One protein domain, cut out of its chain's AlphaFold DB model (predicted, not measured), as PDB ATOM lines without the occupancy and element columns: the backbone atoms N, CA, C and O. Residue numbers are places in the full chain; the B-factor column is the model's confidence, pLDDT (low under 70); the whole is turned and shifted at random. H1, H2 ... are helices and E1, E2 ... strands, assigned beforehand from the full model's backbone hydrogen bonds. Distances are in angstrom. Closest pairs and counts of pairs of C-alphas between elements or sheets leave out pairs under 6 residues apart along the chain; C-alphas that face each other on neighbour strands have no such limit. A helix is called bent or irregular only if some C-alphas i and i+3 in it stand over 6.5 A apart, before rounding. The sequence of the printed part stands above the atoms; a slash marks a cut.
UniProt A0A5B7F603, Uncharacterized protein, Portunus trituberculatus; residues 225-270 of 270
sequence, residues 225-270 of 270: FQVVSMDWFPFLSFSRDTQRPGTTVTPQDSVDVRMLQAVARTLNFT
ATOM      1  N   PHE A 225     -45.944 -10.166 -37.915       88.19
ATOM      2  CA  PHE A 225     -45.832 -10.091 -39.368       88.19
ATOM      3  C   PHE A 225     -44.506 -10.668 -39.856       88.19
ATOM      4  O   PHE A 225     -43.426 -10.357 -39.361       88.19
ATOM      5  N   GLN A 226     -44.576 -11.472 -40.916       87.56
ATOM      6  CA  GLN A 226     -43.383 -11.895 -41.640       87.56
ATOM      7  C   GLN A 226     -43.058 -10.879 -42.731       87.56
ATOM      8  O   GLN A 226     -43.793 -10.740 -43.709       87.56
ATOM      9  N   VAL A 227     -41.932 -10.185 -42.572       83.56
ATOM     10  CA  VAL A 227     -41.419  -9.237 -43.566       83.56
ATOM     11  C   VAL A 227     -40.364  -9.930 -44.420       83.56
ATOM     12  O   VAL A 227     -39.356 -10.420 -43.914       83.56
ATOM     13  N   VAL A 228     -40.586  -9.952 -45.735       83.38
ATOM     14  CA  VAL A 228     -39.611 -10.439 -46.717       83.38
ATOM     15  C   VAL A 228     -39.018  -9.234 -47.428       83.38
ATOM     16  O   VAL A 228     -39.750  -8.439 -48.013       83.38
ATOM     17  N   SER A 229     -37.695  -9.091 -47.379       84.56
ATOM     18  CA  SER A 229     -36.996  -7.984 -48.027       84.56
ATOM     19  C   SER A 229     -35.582  -8.380 -48.464       84.56
ATOM     20  O   SER A 229     -35.102  -9.476 -48.160       84.56
ATOM     21  N   MET A 230     -34.927  -7.492 -49.210       86.56
ATOM     22  CA  MET A 230     -33.541  -7.619 -49.660       86.56
ATOM     23  C   MET A 230     -32.654  -6.622 -48.914       86.56
ATOM     24  O   MET A 230     -33.109  -5.550 -48.528       86.56
ATOM     25  N   ASP A 231     -31.379  -6.969 -48.734       88.31
ATOM     26  CA  ASP A 231     -30.391  -6.034 -48.193       88.31
ATOM     27  C   ASP A 231     -30.103  -4.951 -49.241       88.31
ATOM     28  O   ASP A 231     -29.566  -5.233 -50.315       88.31
ATOM     29  N   TRP A 232     -30.541  -3.728 -48.953       92.69
ATOM     30  CA  TRP A 232     -30.435  -2.563 -49.821       92.69
ATOM     31  C   TRP A 232     -30.308  -1.291 -48.979       92.69
ATOM     32  O   TRP A 232     -31.283  -0.596 -48.671       92.69
ATOM     33  N   PHE A 233     -29.077  -0.933 -48.632       90.94
ATOM     34  CA  PHE A 233     -28.796   0.332 -47.962       90.94
ATOM     35  C   PHE A 233     -29.075   1.534 -48.898       90.94
ATOM     36  O   PHE A 233     -28.712   1.475 -50.076       90.94
ATOM     37  N   PRO A 234     -29.695   2.638 -48.425       93.69
ATOM     38  CA  PRO A 234     -30.053   2.963 -47.034       93.69
ATOM     39  C   PRO A 234     -31.482   2.575 -46.609       93.69
ATOM     40  O   PRO A 234     -31.904   2.931 -45.507       93.69
ATOM     41  N   PHE A 235     -32.241   1.886 -47.463       94.25
ATOM     42  CA  PHE A 235     -33.648   1.567 -47.210       94.25
ATOM     43  C   PHE A 235     -33.785   0.453 -46.178       94.25
ATOM     44  O   PHE A 235     -34.324   0.676 -45.095       94.25
ATOM     45  N   LEU A 236     -33.183  -0.706 -46.431       93.00
ATOM     46  CA  LEU A 236     -33.237  -1.846 -45.528       93.00
ATOM     47  C   LEU A 236     -31.866  -2.499 -45.415       93.00
ATOM     48  O   LEU A 236     -31.256  -2.827 -46.424       93.00
ATOM     49  N   SER A 237     -31.375  -2.687 -44.194       92.69
ATOM     50  CA  SER A 237     -30.144  -3.439 -43.956       92.69
ATOM     51  C   SER A 237     -30.255  -4.290 -42.701       92.69
ATOM     52  O   SER A 237     -31.036  -3.992 -41.796       92.69
ATOM     53  N   PHE A 238     -29.509  -5.389 -42.659       91.44
ATOM     54  CA  PHE A 238     -29.546  -6.350 -41.563       91.44
ATOM     55  C   PHE A 238     -28.222  -7.100 -41.438       91.44
ATOM     56  O   PHE A 238     -27.558  -7.408 -42.427       91.44
ATOM     57  N   SER A 239     -27.851  -7.462 -40.213       91.56
ATOM     58  CA  SER A 239     -26.796  -8.444 -39.969       91.56
ATOM     59  C   SER A 239     -27.388  -9.846 -39.929       91.56
ATOM     60  O   SER A 239     -28.484 -10.058 -39.414       91.56
ATOM     61  N   ARG A 240     -26.654 -10.823 -40.455       90.44
ATOM     62  CA  ARG A 240     -27.035 -12.235 -40.396       90.44
ATOM     63  C   ARG A 240     -26.250 -12.927 -39.293       90.44
ATOM     64  O   ARG A 240     -25.036 -12.744 -39.229       90.44
ATOM     65  N   ASP A 241     -26.912 -13.769 -38.508       90.25
ATOM     66  CA  ASP A 241     -26.222 -14.569 -37.487       90.25
ATOM     67  C   ASP A 241     -25.264 -15.588 -38.128       90.25
ATOM     68  O   ASP A 241     -24.194 -15.883 -37.600       90.25
ATOM     69  N   THR A 242     -25.626 -16.112 -39.305       89.94
ATOM     70  CA  THR A 242     -24.788 -17.019 -40.100       89.94
ATOM     71  C   THR A 242     -24.884 -16.704 -41.597       89.94
ATOM     72  O   THR A 242     -25.740 -15.946 -42.036       89.94
ATOM     73  N   GLN A 243     -24.027 -17.307 -42.428       87.12
ATOM     74  CA  GLN A 243     -24.107 -17.163 -43.895       87.12
ATOM     75  C   GLN A 243     -25.075 -18.155 -44.562       87.12
ATOM     76  O   GLN A 243     -25.185 -18.193 -45.787       87.12
ATOM     77  N   ARG A 244     -25.771 -18.992 -43.781       88.81
ATOM     78  CA  ARG A 244     -26.675 -20.010 -44.327       88.81
ATOM     79  C   ARG A 244     -28.027 -19.392 -44.722       88.81
ATOM     80  O   ARG A 244     -28.521 -18.518 -44.007       88.81
ATOM     81  N   PRO A 245     -28.656 -19.850 -45.819       82.50
ATOM     82  CA  PRO A 245     -30.030 -19.471 -46.145       82.50
ATOM     83  C   PRO A 245     -30.991 -19.790 -44.990       82.50
ATOM     84  O   PRO A 245     -30.864 -20.838 -44.360       82.50
ATOM     85  N   GLY A 246     -31.942 -18.891 -44.717       81.69
ATOM     86  CA  GLY A 246     -32.937 -19.058 -43.647       81.69
ATOM     87  C   GLY A 246     -32.435 -18.764 -42.227       81.69
ATOM     88  O   GLY A 246     -33.155 -19.019 -41.268       81.69
ATOM     89  N   THR A 247     -31.215 -18.241 -42.075       87.00
ATOM     90  CA  THR A 247     -30.707 -17.759 -40.782       87.00
ATOM     91  C   THR A 247     -31.545 -16.600 -40.238       87.00
ATOM     92  O   THR A 247     -32.082 -15.801 -41.007       87.00
ATOM     93  N   THR A 248     -31.579 -16.462 -38.913       87.25
ATOM     94  CA  THR A 248     -32.095 -15.258 -38.256       87.25
ATOM     95  C   THR A 248     -31.293 -14.040 -38.708       87.25
ATOM     96  O   THR A 248     -30.064 -14.097 -38.855       87.25
ATOM     97  N   VAL A 249     -32.015 -12.952 -38.960       88.38
ATOM     98  CA  VAL A 249     -31.452 -11.655 -39.322       88.38
ATOM     99  C   VAL A 249     -31.794 -10.649 -38.235       88.38
ATOM    100  O   VAL A 249     -32.913 -10.630 -37.731       88.38
ATOM    101  N   THR A 250     -30.826  -9.810 -37.885       90.25
ATOM    102  CA  THR A 250     -31.021  -8.690 -36.965       90.25
ATOM    103  C   THR A 250     -31.077  -7.404 -37.790       90.25
ATOM    104  O   THR A 250     -30.080  -7.075 -38.442       90.25
ATOM    105  N   PRO A 251     -32.213  -6.685 -37.806       91.06
ATOM    106  CA  PRO A 251     -32.335  -5.426 -38.531       91.06
ATOM    107  C   PRO A 251     -31.308  -4.403 -38.041       91.06
ATOM    108  O   PRO A 251     -31.113  -4.237 -36.837       91.06
ATOM    109  N   GLN A 252     -30.664  -3.710 -38.974       93.56
ATOM    110  CA  GLN A 252     -29.826  -2.553 -38.675       93.56
ATOM    111  C   GLN A 252     -30.642  -1.268 -38.787       93.56
ATOM    112  O   GLN A 252     -31.752  -1.255 -39.316       93.56
ATOM    113  N   ASP A 253     -30.086  -0.173 -38.280       94.44
ATOM    114  CA  ASP A 253     -30.720   1.132 -38.397       94.44
ATOM    115  C   ASP A 253     -30.754   1.594 -39.866       94.44
ATOM    116  O   ASP A 253     -29.724   1.896 -40.470       94.44
ATOM    117  N   SER A 254     -31.951   1.621 -40.448       95.50
ATOM    118  CA  SER A 254     -32.207   1.995 -41.839       95.50
ATOM    119  C   SER A 254     -33.577   2.664 -41.971       95.50
ATOM    120  O   SER A 254     -34.383   2.646 -41.034       95.50
ATOM    121  N   VAL A 255     -33.859   3.273 -43.127       95.25
ATOM    122  CA  VAL A 255     -35.107   4.030 -43.339       95.25
ATOM    123  C   VAL A 255     -36.342   3.152 -43.110       95.25
ATOM    124  O   VAL A 255     -37.187   3.494 -42.280       95.25
ATOM    125  N   ASP A 256     -36.411   1.995 -43.764       94.19
ATOM    126  CA  ASP A 256     -37.558   1.089 -43.694       94.19
ATOM    127  C   ASP A 256     -37.696   0.473 -42.302       94.19
ATOM    128  O   ASP A 256     -38.811   0.323 -41.814       94.19
ATOM    129  N   VAL A 257     -36.588   0.172 -41.613       93.38
ATOM    130  CA  VAL A 257     -36.627  -0.354 -40.240       93.38
ATOM    131  C   VAL A 257     -37.218   0.680 -39.283       93.38
ATOM    132  O   VAL A 257     -38.104   0.343 -38.498       93.38
ATOM    133  N   ARG A 258     -36.812   1.954 -39.377       95.12
ATOM    134  CA  ARG A 258     -37.407   3.034 -38.569       95.12
ATOM    135  C   ARG A 258     -38.889   3.227 -38.879       95.12
ATOM    136  O   ARG A 258     -39.682   3.422 -37.956       95.12
ATOM    137  N   MET A 259     -39.265   3.170 -40.159       94.81
ATOM    138  CA  MET A 259     -40.663   3.262 -40.586       94.81
ATOM    139  C   MET A 259     -41.483   2.095 -40.036       94.81
ATOM    140  O   MET A 259     -42.492   2.331 -39.379       94.81
ATOM    141  N   LEU A 260     -41.027   0.853 -40.219       93.00
ATOM    142  CA  LEU A 260     -41.685  -0.345 -39.701       93.00
ATOM    143  C   LEU A 260     -41.826  -0.288 -38.181       93.00
ATOM    144  O   LEU A 260     -42.915  -0.517 -37.683       93.00
ATOM    145  N   GLN A 261     -40.791   0.113 -37.439       93.38
ATOM    146  CA  GLN A 261     -40.871   0.283 -35.982       93.38
ATOM    147  C   GLN A 261     -41.849   1.388 -35.554       93.38
ATOM    148  O   GLN A 261     -42.474   1.297 -34.496       93.38
ATOM    149  N   ALA A 262     -41.969   2.472 -36.323       95.38
ATOM    150  CA  ALA A 262     -42.952   3.517 -36.048       95.38
ATOM    151  C   ALA A 262     -44.384   3.019 -36.301       95.38
ATOM    152  O   ALA A 262     -45.260   3.213 -35.456       95.38
ATOM    153  N   VAL A 263     -44.606   2.326 -37.421       94.19
ATOM    154  CA  VAL A 263     -45.907   1.749 -37.780       94.19
ATOM    155  C   VAL A 263     -46.292   0.632 -36.800       94.19
ATOM    156  O   VAL A 263     -47.397   0.664 -36.270       94.19
ATOM    157  N   ALA A 264     -45.369  -0.271 -36.462       93.50
ATOM    158  CA  ALA A 264     -45.544  -1.359 -35.496       93.50
ATOM    159  C   ALA A 264     -45.950  -0.857 -34.107       93.50
ATOM    160  O   ALA A 264     -46.864  -1.397 -33.492       93.50
ATOM    161  N   ARG A 265     -45.326   0.230 -33.629       93.44
ATOM    162  CA  ARG A 265     -45.709   0.870 -32.358       93.44
ATOM    163  C   ARG A 265     -47.086   1.521 -32.411       93.44
ATOM    164  O   ARG A 265     -47.772   1.546 -31.397       93.44
ATOM    165  N   THR A 266     -47.468   2.066 -33.563       93.94
ATOM    166  CA  THR A 266     -48.755   2.754 -33.730       93.94
ATOM    167  C   THR A 266     -49.905   1.761 -33.850       93.94
ATOM    168  O   THR A 266     -50.953   1.973 -33.257       93.94
ATOM    169  N   LEU A 267     -49.695   0.682 -34.605       92.19
ATOM    170  CA  LEU A 267     -50.711  -0.322 -34.914       92.19
ATOM    171  C   LEU A 267     -50.593  -1.579 -34.041       92.19
ATOM    172  O   LEU A 267     -51.314  -2.533 -34.285       92.19
ATOM    173  N   ASN A 268     -49.695  -1.606 -33.049       90.69
ATOM    174  CA  ASN A 268     -49.492  -2.716 -32.111       90.69
ATOM    175  C   ASN A 268     -49.287  -4.082 -32.805       90.69
ATOM    176  O   ASN A 268     -50.098  -4.999 -32.680       90.69
ATOM    177  N   PHE A 269     -48.187  -4.217 -33.546       93.06
ATOM    178  CA  PHE A 269     -47.725  -5.497 -34.097       93.06
ATOM    179  C   PHE A 269     -46.220  -5.687 -33.902       93.06
ATOM    180  O   PHE A 269     -45.515  -4.738 -33.554       93.06
ATOM    181  N   THR A 270     -45.739  -6.910 -34.133       87.81
ATOM    182  CA  THR A 270     -44.310  -7.271 -34.110       87.81
ATOM    183  C   THR A 270     -43.825  -7.740 -35.467       87.81
ATOM    184  O   THR A 270     -44.583  -8.494 -36.116       87.81
TER     185      THR A 270
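What this domain is: This is residues 225 to 270 of the 270 residues of an uncharacterized protein of Portunus trituberculatus (UniProt A0A5B7F603). The model is an elongated, loose V: the helix H1 makes one arm, and a small hairpin of two very short strands, E1 and E2, makes the other, with the far end of its turn, residues 242 to 247, sticking out free. An unnamed stretch, residues 225 to 237, runs across the opening of the V to its corner before the hairpin begins, and residues 268 to 270 fold back from the end of H1 toward the first printed residue. The printed part has 46 residues, with two named strands and one named helix in the order E1, E2, H1; the sheet has the order E1 - E2 and is antiparallel. The class is mixed, helices and strands, with under half of the residues, 19 of 46, in named elements. The whole is only just compact, close to loose, with a radius of gyration of the C-alphas of 11.3 A and spans of 33 by 21 by 14 A.

How they stand to each other: The printed part begins with residues 225 to 237, 13 residues with no named element, whose C-alphas lie 6 to 12 A from the mean of all C-alphas. Next come E1, residues 238 to 240, and E2, residues 249 to 251, which are antiparallel neighbours and form a hairpin. The angle between their N-to-C directions is 157 degrees. Three pairs of C-alphas face each other: those of Phe 238 and Pro 251 at 4.2 A, of Ser 239 and Thr 250 at 5.2 A, and of Arg 240 and Val 249 at 4.6 A. Two backbone pairs across the strands are within hydrogen-bond range: N 239 and O 250 at 2.9 A, and N 250 and O 239 at 2.8 A. The link from E1 to E2 has 8 residues and is short, and within it residues 242 to 247 stand free, with no C-alpha 8 or more residues away along the chain within 10 A. H1, residues 255 to 267, follows E2 after a tight link of 3 residues. Between E2 and H1 there is 1 pair of C-alphas within 8 A, that of Pro 251 and Val 257, 6.9 A apart, while the centres of the two elements are 14.6 A apart. E1 and H1 are apart, with no C-alpha of the one within 8 A of the other. In H1 every pair of O i and N i+4 is within hydrogen-bond range.

Where its parts are: The first printed C-alpha, of Phe 225, is at (-45.832, -10.091, -39.368). E1 runs from Phe 238, with its C-alpha at (-29.546, -6.350, -41.563), to Arg 240, 6.5 A from first to last C-alpha. E2 runs from Val 249 to Pro 251, 6.3 A from first to last C-alpha. H1 runs from Val 255, with its C-alpha at (-35.107, 4.030, -43.339), to Leu 267, with its C-alpha at (-50.711, -0.322, -34.914). Its 13 residues span 18.3 A from first to last C-alpha, and it is not bent.

The domain as a whole: The outline is elongated, and the two C-alphas farthest apart in the domain are those of Arg 244, in the link between E1 and E2, and Thr 266, in H1, at 33.4 A. The C-alphas of the first and last printed residues, Phe 225 and Thr 270, are 6.2 A apart. Residue 270 is the chain's last residue. The printed part has no cut, and neither of the links between its named elements is long. The mean pLDDT of the printed part is 90.7, and no printed residue is under 70.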